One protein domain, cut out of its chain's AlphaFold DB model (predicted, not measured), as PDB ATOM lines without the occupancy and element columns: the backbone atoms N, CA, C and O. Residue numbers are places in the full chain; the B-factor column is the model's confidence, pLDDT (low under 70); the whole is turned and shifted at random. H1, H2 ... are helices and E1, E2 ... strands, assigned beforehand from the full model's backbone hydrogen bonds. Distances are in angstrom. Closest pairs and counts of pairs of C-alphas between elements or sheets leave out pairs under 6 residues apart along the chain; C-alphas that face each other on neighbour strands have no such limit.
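Overview. This is residues 10 to 141 of the 538 residues of the protein "Hypothetical protein" of Symbiodinium sp. CCMP2456 (UniProt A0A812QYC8). One long helix, H4, runs through the body, with the small sheet E1 E2 beside its residues 87 to 99 and H5 packed on its residues 85 to 92. H1 and H6 lie farther out, and an arm with H2 and H3 makes the length, its residues 46 to 52 sticking out. The printed part has 132 residues, mostly helix, in the order H1 E1 H2 H3 H4 E2 H5 H6, with both strands parallel. It is only just loose, close to compact, with a radius of gyration of the C-alphas of 17.2 A and spans of 53 by 31 by 25 A.

Arrangement. Look first at E1, residues 26 to 30, and E2, residues 104 to 108, parallel at 8 degrees; N 27 and O 104 are 2.8 A apart, within hydrogen-bond range. With H2, residues 38 to 41, H3, residues 46 to 50, and H4, residues 76 to 100, they form a strand-helix-strand unit, parallel neighbour strands with helices between. The closest C-alphas of H4 and E2 are Ala 98 and Ile 105, 6.3 A. H5, residues 114 to 125, touches H4 at a steep tilt of 63 degrees, the same way, closest at C-alphas Tyr 88 and Leu 119, 6.4 A. H6, residues 131 to 140, is close to H4 but not clearly touching. H1, residues 10 to 22, is only just apart from H4, closest 8.3 A. Except in H2, too short for one, every O i to N i+4 pair is within range.

Along the chain. Find C-alpha 76 at (240.180, 227.123, 284.978); H4 runs 36.4 A to C-alpha 100. H1 spans 18.2 A, H5 16.5 A, and H6 14.2 A to C-alpha 140 at (219.985, 256.390, 302.538).

Size, cuts and confidence. The printed part has no cut; the link H3 to H4 is long. Among residues under 70 in pLDDT are 126 to 141.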
ATOM      1  N   SER A  10     241.997 229.756 306.777       87.19
ATOM      2  CA  SER A  10     243.017 230.210 307.733       87.19
ATOM      3  C   SER A  10     243.327 231.700 307.573       87.19
ATOM      4  O   SER A  10     243.419 232.422 308.565       87.19
ATOM      5  N   ALA A  11     243.410 232.185 306.335       87.31
ATOM      6  CA  ALA A  11     243.611 233.593 306.022       87.31
ATOM      7  C   ALA A  11     242.378 234.446 306.365       87.31
ATOM      8  O   ALA A  11     242.530 235.526 306.935       87.31
ATOM      9  N   GLU A  12     241.163 233.951 306.089       88.56
ATOM     10  CA  GLU A  12     239.918 234.611 306.518       88.56
ATOM     11  C   GLU A  12     239.874 234.745 308.054       88.56
ATOM     12  O   GLU A  12     239.510 235.799 308.574       88.56
ATOM     13  N   THR A  13     240.312 233.720 308.794       90.38
ATOM     14  CA  THR A  13     240.380 233.756 310.267       90.38
ATOM     15  C   THR A  13     241.341 234.837 310.763       90.38
ATOM     16  O   THR A  13     240.972 235.638 311.622       90.38
ATOM     17  N   ILE A  14     242.540 234.915 310.175       89.19
ATOM     18  CA  ILE A  14     243.533 235.950 310.506       89.19
ATOM     19  C   ILE A  14     242.967 237.352 310.243       89.19
ATOM     20  O   ILE A  14     243.123 238.239 311.082       89.19
ATOM     21  N   LEU A  15     242.273 237.553 309.115       90.38
ATOM     22  CA  LEU A  15     241.617 238.825 308.797       90.38
ATOM     23  C   LEU A  15     240.592 239.212 309.873       90.38
ATOM     24  O   LEU A  15     240.599 240.346 310.353       90.38
ATOM     25  N   TRP A  16     239.723 238.282 310.278       92.19
ATOM     26  CA  TRP A  16     238.718 238.555 311.306       92.19
ATOM     27  C   TRP A  16     239.333 238.864 312.667       92.19
ATOM     28  O   TRP A  16     238.858 239.763 313.364       92.19
ATOM     29  N   ASP A  17     240.398 238.163 313.045       88.44
ATOM     30  CA  ASP A  17     241.118 238.447 314.282       88.44
ATOM     31  C   ASP A  17     241.781 239.822 314.246       88.44
ATOM     32  O   ASP A  17     241.729 240.554 315.235       88.44
ATOM     33  N   LEU A  18     242.328 240.213 313.094       86.44
ATOM     34  CA  LEU A  18     242.899 241.538 312.893       86.44
ATOM     35  C   LEU A  18     241.825 242.623 313.028       86.44
ATOM     36  O   LEU A  18     242.014 243.561 313.797       86.44
ATOM     37  N   ILE A  19     240.666 242.464 312.384       86.94
ATOM     38  CA  ILE A  19     239.543 243.412 312.497       86.94
ATOM     39  C   ILE A  19     239.082 243.548 313.956       86.94
ATOM     40  O   ILE A  19     238.901 244.665 314.442       86.94
ATOM     41  N   ARG A  20     238.936 242.437 314.691       87.44
ATOM     42  CA  ARG A  20     238.490 242.462 316.098       87.44
ATOM     43  C   ARG A  20     239.509 243.100 317.040       87.44
ATOM     44  O   ARG A  20     239.110 243.759 318.000       87.44
ATOM     45  N   ARG A  21     240.804 242.889 316.791       81.94
ATOM     46  CA  ARG A  21     241.897 243.431 317.614       81.94
ATOM     47  C   ARG A  21     242.134 244.907 317.335       81.94
ATOM     48  O   ARG A  21     242.193 245.695 318.272       81.94
ATOM     49  N   VAL A  22     242.248 245.266 316.058       85.62
ATOM     50  CA  VAL A  22     242.553 246.630 315.609       85.62
ATOM     51  C   VAL A  22     241.350 247.554 315.790       85.62
ATOM     52  O   VAL A  22     241.539 248.735 316.055       85.62
ATOM     53  N   LYS A  23     240.122 247.019 315.691       82.38
ATOM     54  CA  LYS A  23     238.863 247.784 315.742       82.38
ATOM     55  C   LYS A  23     238.894 248.967 314.762       82.38
ATOM     56  O   LYS A  23     238.826 250.124 315.181       82.38
ATOM     57  N   PRO A  24     239.049 248.688 313.457       77.88
ATOM     58  CA  PRO A  24     239.226 249.732 312.461       77.88
ATOM     59  C   PRO A  24     237.977 250.609 312.377       77.88
ATOM     60  O   PRO A  24     236.862 250.113 312.489       77.88
ATOM     61  N   ILE A  25     238.160 251.905 312.125       72.69
ATOM     62  CA  ILE A  25     237.049 252.854 311.926       72.69
ATOM     63  C   ILE A  25     236.387 252.718 310.544       72.69
ATOM     64  O   ILE A  25     235.266 253.194 310.338       72.69
ATOM     65  N   ALA A  26     237.085 252.093 309.592       69.25
ATOM     66  CA  ALA A  26     236.627 251.887 308.227       69.25
ATOM     67  C   ALA A  26     237.215 250.603 307.616       69.25
ATOM     68  O   ALA A  26     238.313 250.184 307.978       69.25
ATOM     69  N   LEU A  27     236.493 250.010 306.668       72.12
ATOM     70  CA  LEU A  27     236.908 248.871 305.854       72.12
ATOM     71  C   LEU A  27     236.806 249.250 304.369       72.12
ATOM     72  O   LEU A  27     235.767 249.727 303.920       72.12
ATOM     73  N   HIS A  28     237.855 249.013 303.591       83.75
ATOM     74  CA  HIS A  28     237.812 249.121 302.131       83.75
ATOM     75  C   HIS A  28     238.046 247.733 301.530       83.75
ATOM     76  O   HIS A  28     238.980 247.036 301.929       83.75
ATOM     77  N   VAL A  29     237.205 247.322 300.581       82.94
ATOM     78  CA  VAL A  29     237.254 245.991 299.966       82.94
ATOM     79  C   VAL A  29     237.290 246.116 298.444       82.94
ATOM     80  O   VAL A  29     236.257 246.312 297.802       82.94
ATOM     81  N   GLY A  30     238.479 245.946 297.863       85.25
ATOM     82  CA  GLY A  30     238.665 245.795 296.419       85.25
ATOM     83  C   GLY A  30     238.246 244.401 295.964       85.25
ATOM     84  O   GLY A  30     238.933 243.414 296.236       85.25
ATOM     85  N   MET A  31     237.099 244.292 295.296       88.50
ATOM     86  CA  MET A  31     236.553 242.992 294.909       88.50
ATOM     87  C   MET A  31     237.171 242.489 293.595       88.50
ATOM     88  O   MET A  31     237.435 243.276 292.682       88.50
ATOM     89  N   PRO A  32     237.336 241.167 293.407       87.06
ATOM     90  CA  PRO A  32     237.884 240.636 292.163       87.06
ATOM     91  C   PRO A  32     236.975 240.984 290.973       87.06
ATOM     92  O   PRO A  32     235.785 240.676 290.979       87.06
ATOM     93  N   CYS A  33     237.527 241.598 289.924       84.69
ATOM     94  CA  CYS A  33     236.773 242.017 288.730       84.69
ATOM     95  C   CYS A  33     236.931 241.064 287.527       84.69
ATOM     96  O   CYS A  33     236.170 241.126 286.562       84.69
ATOM     97  N   GLY A  34     237.908 240.151 287.560       84.62
ATOM     98  CA  GLY A  34     238.315 239.368 286.385       84.62
ATOM     99  C   GLY A  34     237.252 238.418 285.814       84.62
ATOM    100  O   GLY A  34     237.243 238.182 284.604       84.62
ATOM    101  N   THR A  35     236.357 237.876 286.647       88.31
ATOM    102  CA  THR A  35     235.252 236.989 286.209       88.31
ATOM    103  C   THR A  35     233.912 237.706 286.070       88.31
ATOM    104  O   THR A  35     232.960 237.129 285.558       88.31
ATOM    105  N   SER A  36     233.828 238.958 286.516       86.88
ATOM    106  CA  SER A  36     232.607 239.767 286.539       86.88
ATOM    107  C   SER A  36     232.662 240.984 285.615       86.88
ATOM    108  O   SER A  36     231.660 241.676 285.427       86.88
ATOM    109  N   SER A  37     233.813 241.232 284.989       86.31
ATOM    110  CA  SER A  37     233.994 242.315 284.036       86.31
ATOM    111  C   SER A  37     233.154 242.109 282.778       86.31
ATOM    112  O   SER A  37     233.328 241.142 282.035       86.31
ATOM    113  N   ARG A  38     232.325 243.110 282.470       80.44
ATOM    114  CA  ARG A  38     231.576 243.192 281.208       80.44
ATOM    115  C   ARG A  38     232.452 243.454 279.986       80.44
ATOM    116  O   ARG A  38     231.954 243.444 278.867       80.44
ATOM    117  N   ALA A  39     233.758 243.675 280.160       80.50
ATOM    118  CA  ALA A  39     234.688 243.705 279.031       80.50
ATOM    119  C   ALA A  39     234.701 242.367 278.270       80.50
ATOM    120  O   ALA A  39     234.916 242.375 277.065       80.50
ATOM    121  N   ARG A  40     234.384 241.254 278.950       80.62
ATOM    122  CA  ARG A  40     234.224 239.919 278.354       80.62
ATOM    123  C   ARG A  40     233.014 239.792 277.416       80.62
ATOM    124  O   ARG A  40     232.934 238.851 276.650       80.62
ATOM    125  N   GLU A  41     232.070 240.736 277.449       79.44
ATOM    126  CA  GLU A  41     230.929 240.771 276.513       79.44
ATOM    127  C   GLU A  41     231.285 241.442 275.179       79.44
ATOM    128  O   GLU A  41     230.470 241.488 274.257       79.44
ATOM    129  N   ARG A  42     232.480 242.032 275.076       78.19
ATOM    130  CA  ARG A  42     232.922 242.713 273.863       78.19
ATOM    131  C   ARG A  42     233.690 241.735 272.995       78.19
ATOM    132  O   ARG A  42     234.702 241.194 273.432       78.19
ATOM    133  N   LYS A  43     233.250 241.601 271.746       73.69
ATOM    134  CA  LYS A  43     234.012 240.880 270.727       73.69
ATOM    135  C   LYS A  43     235.394 241.503 270.578       73.69
ATOM    136  O   LYS A  43     235.521 242.733 270.517       73.69
ATOM    137  N   LEU A  44     236.417 240.659 270.512       72.88
ATOM    138  CA  LEU A  44     237.763 241.123 270.201       72.88
ATOM    139  C   LEU A  44     237.790 241.699 268.775       72.88
ATOM    140  O   LEU A  44     237.130 241.171 267.877       72.88
ATOM    141  N   PRO A  45     238.571 242.764 268.526       77.81
ATOM    142  CA  PRO A  45     238.865 243.209 267.172       77.81
ATOM    143  C   PRO A  45     239.367 242.046 266.310       77.81
ATOM    144  O   PRO A  45     240.262 241.310 266.723       77.81
ATOM    145  N   SER A  46     238.849 241.924 265.085       73.56
ATOM    146  CA  SER A  46     239.117 240.800 264.170       73.56
ATOM    147  C   SER A  46     240.613 240.533 263.949       73.56
ATOM    148  O   SER A  46     241.023 239.394 263.763       73.56
ATOM    149  N   LYS A  47     241.443 241.583 264.035       76.19
ATOM    150  CA  LYS A  47     242.909 241.507 263.930       76.19
ATOM    151  C   LYS A  47     243.576 240.736 265.076       76.19
ATOM    152  O   LYS A  47     244.592 240.097 264.847       76.19
ATOM    153  N   LEU A  48     243.033 240.809 266.291       72.12
ATOM    154  CA  LEU A  48     243.580 240.118 267.464       72.12
ATOM    155  C   LEU A  48     243.144 238.652 267.493       72.12
ATOM    156  O   LEU A  48     243.947 237.788 267.826       72.12
ATOM    157  N   VAL A  49     241.913 238.369 267.056       72.88
ATOM    158  CA  VAL A  49     241.428 236.994 266.858       72.88
ATOM    159  C   VAL A  49     242.269 236.283 265.791       72.88
ATOM    160  O   VAL A  49     242.721 235.164 266.012       72.88
ATOM    161  N   ALA A  50     242.575 236.964 264.680       74.62
ATOM    162  CA  ALA A  50     243.466 236.447 263.637       74.62
ATOM    163  C   ALA A  50     244.917 236.224 264.116       74.62
ATOM    164  O   ALA A  50     245.621 235.392 263.559       74.62
ATOM    165  N   ALA A  51     245.355 236.933 265.162       77.62
ATOM    166  CA  ALA A  51     246.666 236.760 265.792       77.62
ATOM    167  C   ALA A  51     246.684 235.667 266.885       77.62
ATOM    168  O   ALA A  51     247.663 235.553 267.619       77.62
ATOM    169  N   GLY A  52     245.605 234.886 267.021       71.75
ATOM    170  CA  GLY A  52     245.504 233.792 267.989       71.75
ATOM    171  C   GLY A  52     245.149 234.226 269.413       71.75
ATOM    172  O   GLY A  52     245.270 233.421 270.335       71.75
ATOM    173  N   ALA A  53     244.713 235.475 269.628       71.00
ATOM    174  CA  ALA A  53     244.274 235.912 270.950       71.00
ATOM    175  C   ALA A  53     242.958 235.200 271.330       71.00
ATOM    176  O   ALA A  53     241.974 235.320 270.592       71.00
ATOM    177  N   PRO A  54     242.906 234.483 272.469       68.69
ATOM    178  CA  PRO A  54     241.706 233.771 272.885       68.69
ATOM    179  C   PRO A  54     240.588 234.768 273.197       68.69
ATOM    180  O   PRO A  54     240.792 235.734 273.937       68.69
ATOM    181  N   GLU A  55     239.401 234.535 272.639       72.25
ATOM    182  CA  GLU A  55     238.259 235.410 272.882       72.25
ATOM    183  C   GLU A  55     237.740 235.218 274.310       72.25
ATOM    184  O   GLU A  55     237.335 234.105 274.668       72.25
ATOM    185  N   PRO A  56     237.774 236.267 275.156       75.06
ATOM    186  CA  PRO A  56     237.371 236.139 276.542       75.06
ATOM    187  C   PRO A  56     235.869 235.881 276.597       75.06
ATOM    188  O   PRO A  56     235.073 236.788 276.386       75.06
ATOM    189  N   GLN A  57     235.485 234.647 276.913       81.75
ATOM    190  CA  GLN A  57     234.077 234.291 277.016       81.75
ATOM    191  C   GLN A  57     233.430 234.994 278.224       81.75
ATOM    192  O   GLN A  57     234.071 235.121 279.286       81.75
ATOM    193  N   PRO A  58     232.174 235.460 278.094       86.12
ATOM    194  CA  PRO A  58     231.364 235.862 279.234       86.12
ATOM    195  C   PRO A  58     231.250 234.702 280.222       86.12
ATOM    196  O   PRO A  58     230.987 233.575 279.822       86.12
ATOM    197  N   LEU A  59     231.444 234.978 281.513       91.75
ATOM    198  CA  LEU A  59     231.353 233.951 282.561       91.75
ATOM    199  C   LEU A  59     230.100 234.089 283.438       91.75
ATOM    200  O   LEU A  59     229.839 233.247 284.295       91.75
ATOM    201  N   ARG A  60     229.356 235.183 283.265       90.19
ATOM    202  CA  ARG A  60     228.174 235.578 284.040       90.19
ATOM    203  C   ARG A  60     227.236 236.356 283.124       90.19
ATOM    204  O   ARG A  60     227.704 237.009 282.190       90.19
ATOM    205  N   ASP A  61     225.949 236.331 283.432       83.19
ATOM    206  CA  ASP A  61     224.939 237.186 282.808       83.19
ATOM    207  C   ASP A  61     223.939 237.694 283.865       83.19
ATOM    208  O   ASP A  61     224.135 237.515 285.072       83.19
ATOM    209  N   ALA A  62     222.872 238.357 283.415       79.88
ATOM    210  CA  ALA A  62     221.841 238.895 284.296       79.88
ATOM    211  C   ALA A  62     221.030 237.815 285.031       79.88
ATOM    212  O   ALA A  62     220.591 238.061 286.154       79.88
ATOM    213  N   GLN A  63     220.807 236.655 284.407       80.12
ATOM    214  CA  GLN A  63     220.043 235.543 284.984       80.12
ATOM    215  C   GLN A  63     220.912 234.632 285.864       80.12
ATOM    216  O   GLN A  63     220.424 234.047 286.828       80.12
ATOM    217  N   HIS A  64     222.208 234.563 285.578       84.56
ATOM    218  CA  HIS A  64     223.194 233.689 286.196       84.56
ATOM    219  C   HIS A  64     224.378 234.509 286.735       84.56
ATOM    220  O   HIS A  64     225.535 234.312 286.338       84.56
ATOM    221  N   PRO A  65     224.133 235.442 287.675       85.12
ATOM    222  CA  PRO A  65     225.169 236.344 288.164       85.12
ATOM    223  C   PRO A  65     226.249 235.626 288.977       85.12
ATOM    224  O   PRO A  65     227.310 236.201 289.202       85.12
ATOM    225  N   LEU A  66     226.020 234.380 289.409       87.88
ATOM    226  CA  LEU A  66     226.989 233.546 290.130       87.88
ATOM    227  C   LEU A  66     227.850 232.664 289.214       87.88
ATOM    228  O   LEU A  66     228.781 232.032 289.706       87.88
ATOM    229  N   GLY A  67     227.590 232.654 287.909       91.62
ATOM    230  CA  GLY A  67     228.271 231.790 286.947       91.62
ATOM    231  C   GLY A  67     227.273 231.142 285.997       91.62
ATOM    232  O   GLY A  67     226.202 230.723 286.431       91.62
ATOM    233  N   LEU A  68     227.614 231.079 284.709       90.50
ATOM    234  CA  LEU A  68     226.752 230.476 283.692       90.50
ATOM    235  C   LEU A  68     226.628 228.952 283.892       90.50
ATOM    236  O   LEU A  68     227.634 228.309 284.194       90.50
ATOM    237  N   PRO A  69     225.447 228.345 283.652       89.38
ATOM    238  CA  PRO A  69     225.211 226.922 283.928       89.38
ATOM    239  C   PRO A  69     226.075 225.956 283.112       89.38
ATOM    240  O   PRO A  69     226.274 224.818 283.516       89.38
ATOM    241  N   HIS A  70     226.563 226.394 281.949       88.75
ATOM    242  CA  HIS A  70     227.368 225.572 281.043       88.75
ATOM    243  C   HIS A  70     228.871 225.612 281.355       88.75
ATOM    244  O   HIS A  70     229.648 224.944 280.673       88.75
ATOM    245  N   ILE A  71     229.308 226.419 282.328       87.81
ATOM    246  CA  ILE A  71     230.718 226.483 282.716       87.81
ATOM    247  C   ILE A  71     231.032 225.270 283.583       87.81
ATOM    248  O   ILE A  71     230.496 225.130 284.680       87.81
ATOM    249  N   ASP A  72     231.952 224.433 283.115       89.00
ATOM    250  CA  ASP A  72     232.481 223.328 283.906       89.00
ATOM    251  C   ASP A  72     233.224 223.855 285.146       89.00
ATOM    252  O   ASP A  72     234.159 224.655 285.041       89.00
ATOM    253  N   HIS A  73     232.827 223.387 286.328       85.62
ATOM    254  CA  HIS A  73     233.419 223.765 287.609       85.62
ATOM    255  C   HIS A  73     234.874 223.304 287.775       85.62
ATOM    256  O   HIS A  73     235.615 223.946 288.520       85.62
ATOM    257  N   ALA A  74     235.290 222.238 287.082       86.38
ATOM    258  CA  ALA A  74     236.673 221.760 287.091       86.38
ATOM    259  C   ALA A  74     237.588 222.556 286.142       86.38
ATOM    260  O   ALA A  74     238.813 222.491 286.260       86.38
ATOM    261  N   SER A  75     237.014 223.342 285.225       89.62
ATOM    262  CA  SER A  75     237.776 224.195 284.314       89.62
ATOM    263  C   SER A  75     238.442 225.373 285.038       89.62
ATOM    264  O   SER A  75     237.988 225.827 286.091       89.62
ATOM    265  N   LEU A  76     239.494 225.941 284.436       87.75
ATOM    266  CA  LEU A  76     240.180 227.123 284.978       87.75
ATOM    267  C   LEU A  76     239.220 228.299 285.221       87.75
ATOM    268  O   LEU A  76     239.305 228.959 286.257       87.75
ATOM    269  N   ASP A  77     238.296 228.567 284.297       88.94
ATOM    270  CA  ASP A  77     237.322 229.649 284.459       88.94
ATOM    271  C   ASP A  77     236.245 229.307 285.501       88.94
ATOM    272  O   ASP A  77     235.865 230.189 286.276       88.94
ATOM    273  N   GLY A  78     235.840 228.037 285.617       89.62
ATOM    274  CA  GLY A  78     234.976 227.550 286.699       89.62
ATOM    275  C   GLY A  78     235.595 227.754 288.083       89.62
ATOM    276  O   GLY A  78     234.966 228.353 288.960       89.62
ATOM    277  N   ILE A  79     236.867 227.379 288.256       90.94
ATOM    278  CA  ILE A  79     237.628 227.595 289.498       90.94
ATOM    279  C   ILE A  79     237.744 229.094 289.810       90.94
ATOM    280  O   ILE A  79     237.566 229.511 290.957       90.94
ATOM    281  N   ARG A  80     238.009 229.939 288.805       91.69
ATOM    282  CA  ARG A  80     238.086 231.399 288.992       91.69
ATOM    283  C   ARG A  80     236.748 232.001 289.405       91.69
ATOM    284  O   ARG A  80     236.726 232.896 290.250       91.69
ATOM    285  N   VAL A  81     235.642 231.552 288.809       92.81
ATOM    286  CA  VAL A  81     234.286 231.997 289.172       92.81
ATOM    287  C   VAL A  81     233.965 231.575 290.603       92.81
ATOM    288  O   VAL A  81     233.507 232.413 291.381       92.81
ATOM    289  N   TYR A  82     234.284 230.331 290.971       92.44
ATOM    290  CA  TYR A  82     234.112 229.800 292.322       92.44
ATOM    291  C   TYR A  82     234.883 230.620 293.365       92.44
ATOM    292  O   TYR A  82     234.279 231.151 294.298       92.44
ATOM    293  N   LYS A  83     236.191 230.825 293.163       92.81
ATOM    294  CA  LYS A  83     237.030 231.634 294.064       92.81
ATOM    295  C   LYS A  83     236.555 233.085 294.162       92.81
ATOM    296  O   LYS A  83     236.501 233.650 295.251       92.81
ATOM    297  N   ALA A  84     236.153 233.693 293.044       93.75
ATOM    298  CA  ALA A  84     235.582 235.039 293.059       93.75
ATOM    299  C   ALA A  84     234.276 235.099 293.868       93.75
ATOM    300  O   ALA A  84     234.078 236.043 294.625       93.75
ATOM    301  N   ASN A  85     233.416 234.079 293.768       94.12
ATOM    302  CA  ASN A  85     232.196 233.996 294.568       94.12
ATOM    303  C   ASN A  85     232.489 233.846 296.068       94.12
ATOM    304  O   ASN A  85     231.792 234.459 296.872       94.12
ATOM    305  N   GLN A  86     233.526 233.095 296.455       92.81
ATOM    306  CA  GLN A  86     233.964 233.029 297.856       92.81
ATOM    307  C   GLN A  86     234.354 234.418 298.382       92.81
ATOM    308  O   GLN A  86     233.916 234.822 299.458       92.81
ATOM    309  N   LEU A  87     235.100 235.192 297.587       94.19
ATOM    310  CA  LEU A  87     235.500 236.553 297.951       94.19
ATOM    311  C   LEU A  87     234.323 237.539 297.964       94.19
ATOM    312  O   LEU A  87     234.273 238.411 298.828       94.19
ATOM    313  N   TYR A  88     233.342 237.400 297.066       93.06
ATOM    314  CA  TYR A  88     232.105 238.190 297.124       93.06
ATOM    315  C   TYR A  88     231.289 237.872 298.377       93.06
ATOM    316  O   TYR A  88     230.809 238.788 299.043       93.06
ATOM    317  N   ALA A  89     231.193 236.595 298.756       89.12
ATOM    318  CA  ALA A  89     230.539 236.196 299.995       89.12
ATOM    319  C   ALA A  89     231.259 236.781 301.222       89.12
ATOM    320  O   ALA A  89     230.605 237.323 302.110       89.12
ATOM    321  N   LEU A  90     232.596 236.748 301.255       91.75
ATOM    322  CA  LEU A  90     233.385 237.397 302.307       91.75
ATOM    323  C   LEU A  90     233.164 238.918 302.338       91.75
ATOM    324  O   LEU A  90     232.948 239.483 303.406       91.75
ATOM    325  N   SER A  91     233.139 239.571 301.175       91.75
ATOM    326  CA  SER A  91     232.861 241.010 301.053       91.75
ATOM    327  C   SER A  91     231.490 241.365 301.637       91.75
ATOM    328  O   SER A  91     231.352 242.348 302.363       91.75
ATOM    329  N   LEU A  92     230.485 240.515 301.399       87.50
ATOM    330  CA  LEU A  92     229.158 240.661 301.987       87.50
ATOM    331  C   LEU A  92     229.175 240.466 303.512       87.50
ATOM    332  O   LEU A  92     228.561 241.254 304.231       87.50
ATOM    333  N   LYS A  93     229.912 239.471 304.033       88.75
ATOM    334  CA  LYS A  93     230.090 239.288 305.487       88.75
ATOM    335  C   LYS A  93     230.741 240.515 306.132       88.75
ATOM    336  O   LYS A  93     230.290 240.945 307.192       88.75
ATOM    337  N   LEU A  94     231.768 241.086 305.498       88.31
ATOM    338  CA  LEU A  94     232.442 242.301 305.965       88.31
ATOM    339  C   LEU A  94     231.490 243.500 305.969       88.31
ATOM    340  O   LEU A  94     231.463 244.239 306.948       88.31
ATOM    341  N   ALA A  95     230.652 243.649 304.938       81.75
ATOM    342  CA  ALA A  95     229.630 244.695 304.884       81.75
ATOM    343  C   ALA A  95     228.584 244.560 305.996       81.75
ATOM    344  O   ALA A  95     228.264 245.539 306.668       81.75
ATOM    345  N   LEU A  96     228.098 243.343 306.248       82.44
ATOM    346  CA  LEU A  96     227.157 243.075 307.336       82.44
ATOM    347  C   LEU A  96     227.789 243.310 308.714       82.44
ATOM    348  O   LEU A  96     227.132 243.829 309.615       82.44
ATOM    349  N   TYR A  97     229.056 242.937 308.889       84.50
ATOM    350  CA  TYR A  97     229.799 243.214 310.114       84.50
ATOM    351  C   TYR A  97     229.986 244.722 310.318       84.50
ATOM    352  O   TYR A  97     229.663 245.238 311.386       84.50
ATOM    353  N   ALA A  98     230.424 245.443 309.284       80.25
ATOM    354  CA  ALA A  98     230.591 246.890 309.325       80.25
ATOM    355  C   ALA A  98     229.291 247.604 309.710       80.25
ATOM    356  O   ALA A  98     229.298 248.429 310.619       80.25
ATOM    357  N   ALA A  99     228.165 247.212 309.104       74.56
ATOM    358  CA  ALA A  99     226.853 247.760 309.429       74.56
ATOM    359  C   ALA A  99     226.469 247.538 310.905       74.56
ATOM    360  O   ALA A  99     226.008 248.465 311.567       74.56
ATOM    361  N   ARG A 100     226.703 246.335 311.453       80.62
ATOM    362  CA  ARG A 100     226.400 246.020 312.866       80.62
ATOM    363  C   ARG A 100     227.293 246.752 313.863       80.62
ATOM    364  O   ARG A 100     226.865 247.009 314.983       80.62
ATOM    365  N   HIS A 101     228.522 247.064 313.471       78.69
ATOM    366  CA  HIS A 101     229.522 247.691 314.333       78.69
ATOM    367  C   HIS A 101     229.730 249.184 314.033       78.69
ATOM    368  O   HIS A 101     230.673 249.779 314.548       78.69
ATOM    369  N   ASN A 102     228.837 249.793 313.241       78.81
ATOM    370  CA  ASN A 102     228.874 251.202 312.838       78.81
ATOM    371  C   ASN A 102     230.217 251.626 312.202       78.81
ATOM    372  O   ASN A 102     230.727 252.721 312.446       78.81
ATOM    373  N   LEU A 103     230.801 250.731 311.401       75.88
ATOM    374  CA  LEU A 103     232.031 250.973 310.649       75.88
ATOM    375  C   LEU A 103     231.693 251.510 309.260       75.88
ATOM    376  O   LEU A 103     230.737 251.065 308.622       75.88
ATOM    377  N   VAL A 104     232.514 252.429 308.754       74.56
ATOM    378  CA  VAL A 104     232.415 252.844 307.348       74.56
ATOM    379  C   VAL A 104     232.898 251.690 306.476       74.56
ATOM    380  O   VAL A 104     233.966 251.148 306.737       74.56
ATOM    381  N   ILE A 105     232.155 251.317 305.437       79.81
ATOM    382  CA  ILE A 105     232.630 250.329 304.465       79.81
ATOM    383  C   ILE A 105     232.542 250.849 303.033       79.81
ATOM    384  O   ILE A 105     231.536 251.438 302.644       79.81
ATOM    385  N   SER A 106     233.594 250.601 302.255       79.31
ATOM    386  CA  SER A 106     233.628 250.781 300.804       79.31
ATOM    387  C   SER A 106     233.823 249.429 300.125       79.31
ATOM    388  O   SER A 106     234.714 248.667 300.500       79.31
ATOM    389  N   LEU A 107     232.990 249.131 299.128       81.94
ATOM    390  CA  LEU A 107     233.180 248.004 298.218       81.94
ATOM    391  C   LEU A 107     233.548 248.579 296.850       81.94
ATOM    392  O   LEU A 107     232.776 249.355 296.287       81.94
ATOM    393  N   GLU A 108     234.704 248.206 296.310       84.75
ATOM    394  CA  GLU A 108     235.200 248.721 295.035       84.75
ATOM    395  C   GLU A 108     235.014 247.689 293.914       84.75
ATOM    396  O   GLU A 108     235.373 246.508 294.025       84.75
ATOM    397  N   ASN A 109     234.374 248.144 292.833       84.81
ATOM    398  CA  ASN A 109     234.333 247.471 291.539       84.81
ATOM    399  C   ASN A 109     233.808 248.428 290.454       84.81
ATOM    400  O   ASN A 109     233.012 249.323 290.756       84.81
ATOM    401  N   PRO A 110     234.099 248.198 289.158       83.00
ATOM    402  CA  PRO A 110     233.469 248.950 288.078       83.00
ATOM    403  C   PRO A 110     231.937 248.957 288.157       83.00
ATOM    404  O   PRO A 110     231.302 247.919 288.351       83.00
ATOM    405  N   SER A 111     231.315 250.114 287.913       73.19
ATOM    406  CA  SER A 111     229.866 250.332 288.093       73.19
ATOM    407  C   SER A 111     228.958 249.400 287.285       73.19
ATOM    408  O   SER A 111     227.821 249.149 287.668       73.19
ATOM    409  N   ARG A 112     229.447 248.863 286.160       78.62
ATOM    410  CA  ARG A 112     228.701 247.906 285.327       78.62
ATOM    411  C   ARG A 112     229.059 246.445 285.594       78.62
ATOM    412  O   ARG A 112     228.621 245.600 284.833       78.62
ATOM    413  N   SER A 113     229.876 246.132 286.589       85.44
ATOM    414  CA  SER A 113     230.336 244.767 286.852       85.44
ATOM    415  C   SER A 113     229.203 243.815 287.251       85.44
ATOM    416  O   SER A 113     228.298 244.194 287.997       85.44
ATOM    417  N   TRP A 114     229.296 242.549 286.833       87.44
ATOM    418  CA  TRP A 114     228.424 241.479 287.327       87.44
ATOM    419  C   TRP A 114     228.645 241.162 288.813       87.44
ATOM    420  O   TRP A 114     227.814 240.482 289.407       87.44
ATOM    421  N   ALA A 115     229.707 241.685 289.441       85.25
ATOM    422  CA  ALA A 115     229.952 241.543 290.877       85.25
ATOM    423  C   ALA A 115     228.784 242.109 291.702       85.25
ATOM    424  O   ALA A 115     228.366 241.496 292.680       85.25
ATOM    425  N   TRP A 116     228.184 243.218 291.259       86.12
ATOM    426  CA  TRP A 116     227.027 243.821 291.924       86.12
ATOM    427  C   TRP A 116     225.795 242.917 291.875       86.12
ATOM    428  O   TRP A 116     225.130 242.715 292.887       86.12
ATOM    429  N   ALA A 117     225.523 242.317 290.714       82.00
ATOM    430  CA  ALA A 117     224.432 241.357 290.569       82.00
ATOM    431  C   ALA A 117     224.689 240.082 291.389       82.00
ATOM    432  O   ALA A 117     223.760 239.544 291.987       82.00
ATOM    433  N   ALA A 118     225.948 239.630 291.466       82.88
ATOM    434  CA  ALA A 118     226.344 238.484 292.279       82.88
ATOM    435  C   ALA A 118     226.094 238.742 293.769       82.88
ATOM    436  O   ALA A 118     225.471 237.912 294.424       82.88
ATOM    437  N   LEU A 119     226.495 239.908 294.288       83.69
ATOM    438  CA  LEU A 119     226.227 240.302 295.673       83.69
ATOM    439  C   LEU A 119     224.728 240.380 295.974       83.69
ATOM    440  O   LEU A 119     224.290 239.855 296.991       83.69
ATOM    441  N   VAL A 120     223.931 240.980 295.082       80.94
ATOM    442  CA  VAL A 120     222.466 241.044 295.239       80.94
ATOM    443  C   VAL A 120     221.854 239.643 295.248       80.94
ATOM    444  O   VAL A 120     220.982 239.364 296.069       80.94
ATOM    445  N   GLN A 121     222.310 238.747 294.372       78.88
ATOM    446  CA  GLN A 121     221.832 237.367 294.344       78.88
ATOM    447  C   GLN A 121     222.227 236.598 295.611       78.88
ATOM    448  O   GLN A 121     221.404 235.874 296.163       78.88
ATOM    449  N   MET A 122     223.461 236.767 296.094       82.25
ATOM    450  CA  MET A 122     223.914 236.167 297.352       82.25
ATOM    451  C   MET A 122     223.104 236.686 298.535       82.25
ATOM    452  O   MET A 122     222.668 235.888 299.353       82.25
ATOM    453  N   LEU A 123     222.852 237.996 298.586       72.88
ATOM    454  CA  LEU A 123     222.039 238.620 299.623       72.88
ATOM    455  C   LEU A 123     220.607 238.073 299.614       72.88
ATOM    456  O   LEU A 123     220.113 237.681 300.659       72.88
ATOM    457  N   ARG A 124     219.975 237.943 298.442       69.56
ATOM    458  CA  ARG A 124     218.637 237.330 298.301       69.56
ATOM    459  C   ARG A 124     218.572 235.873 298.762       69.56
ATOM    460  O   ARG A 124     217.504 235.400 299.131       69.56
ATOM    461  N   ASN A 125     219.693 235.158 298.697       70.88
ATOM    462  CA  ASN A 125     219.784 233.769 299.138       70.88
ATOM    463  C   ASN A 125     220.005 233.648 300.661       70.88
ATOM    464  O   ASN A 125     219.838 232.555 301.208       70.88
ATOM    465  N   LEU A 126     220.365 234.736 301.352       65.12
ATOM    466  CA  LEU A 126     220.408 234.792 302.813       65.12
ATOM    467  C   LEU A 126     218.975 234.979 303.345       65.12
ATOM    468  O   LEU A 126     218.194 235.745 302.796       65.12
ATOM    469  N   ARG A 127     218.595 234.231 304.387       52.47
ATOM    470  CA  ARG A 127     217.222 234.199 304.932       52.47
ATOM    471  C   ARG A 127     217.149 234.771 306.360       52.47
ATOM    472  O   ARG A 127     216.743 234.042 307.261       52.47
ATOM    473  N   SER A 128     217.577 236.017 306.623       53.81
ATOM    474  CA  SER A 128     217.489 236.581 307.993       53.81
ATOM    475  C   SER A 128     217.028 238.050 308.070       53.81
ATOM    476  O   SER A 128     217.343 238.821 307.173       53.81
ATOM    477  N   PRO A 129     216.407 238.496 309.183       47.72
ATOM    478  CA  PRO A 129     215.866 239.858 309.362       47.72
ATOM    479  C   PRO A 129     216.880 241.023 309.306       47.72
ATOM    480  O   PRO A 129     216.493 242.181 309.423       47.72
ATOM    481  N   ALA A 130     218.180 240.757 309.139       47.75
ATOM    482  CA  ALA A 130     219.217 241.786 308.999       47.75
ATOM    483  C   ALA A 130     219.144 242.570 307.663       47.75
ATOM    484  O   ALA A 130     219.875 243.548 307.478       47.75
ATOM    485  N   ASP A 131     218.256 242.157 306.756       50.19
ATOM    486  CA  ASP A 131     218.172 242.602 305.360       50.19
ATOM    487  C   ASP A 131     217.429 243.938 305.158       50.19
ATOM    488  O   ASP A 131     217.674 244.648 304.174       50.19
ATOM    489  N   GLU A 132     216.587 244.356 306.108       49.47
ATOM    490  CA  GLU A 132     215.920 245.667 306.046       49.47
ATOM    491  C   GLU A 132     216.904 246.816 306.296       49.47
ATOM    492  O   GLU A 132     216.831 247.858 305.643       49.47
ATOM    493  N   CYS A 133     217.895 246.596 307.164       50.16
ATOM    494  CA  CYS A 133     218.858 247.620 307.562       50.16
ATOM    495  C   CYS A 133     219.879 247.920 306.448       50.16
ATOM    496  O   CYS A 133     220.195 249.080 306.190       50.16
ATOM    497  N   LEU A 134     220.337 246.897 305.710       50.31
ATOM    498  CA  LEU A 134     221.253 247.076 304.573       50.31
ATOM    499  C   LEU A 134     220.541 247.687 303.355       50.31
ATOM    500  O   LEU A 134     221.095 248.554 302.679       50.31
ATOM    501  N   THR A 135     219.289 247.294 303.107       48.91
ATOM    502  CA  THR A 135     218.464 247.875 302.035       48.91
ATOM    503  C   THR A 135     218.108 249.338 302.334       48.91
ATOM    504  O   THR A 135     218.144 250.177 301.430       48.91
ATOM    505  N   ALA A 136     217.831 249.677 303.597       50.66
ATOM    506  CA  ALA A 136     217.633 251.054 304.051       50.66
ATOM    507  C   ALA A 136     218.930 251.878 303.997       50.66
ATOM    508  O   ALA A 136     218.905 253.013 303.524       50.66
ATOM    509  N   PHE A 137     220.074 251.300 304.381       55.19
ATOM    510  CA  PHE A 137     221.385 251.948 304.290       55.19
ATOM    511  C   PHE A 137     221.742 252.299 302.839       55.19
ATOM    512  O   PHE A 137     222.034 253.458 302.545       55.19
ATOM    513  N   LEU A 138     221.611 251.352 301.904       47.28
ATOM    514  CA  LEU A 138     221.881 251.584 300.478       47.28
ATOM    515  C   LEU A 138     220.941 252.632 299.854       47.28
ATOM    516  O   LEU A 138     221.367 253.391 298.984       47.28
ATOM    517  N   ARG A 139     219.689 252.732 300.316       46.84
ATOM    518  CA  ARG A 139     218.764 253.814 299.921       46.84
ATOM    519  C   ARG A 139     219.136 255.163 300.549       46.84
ATOM    520  O   ARG A 139     219.058 256.181 299.869       46.84
ATOM    521  N   SER A 140     219.589 255.174 301.805       44.59
ATOM    522  CA  SER A 140     219.985 256.390 302.538       44.59
ATOM    523  C   SER A 140     221.270 257.047 302.017       44.59
ATOM    524  O   SER A 140     221.464 258.243 302.206       44.59
ATOM    525  N   GLN A 141     222.123 256.291 301.316       44.00
ATOM    526  CA  GLN A 141     223.342 256.787 300.660       44.00
ATOM    527  C   GLN A 141     223.083 257.385 299.258       44.00
ATOM    528  O   GLN A 141     224.017 257.586 298.486       44.00
TER     529      GLN A 141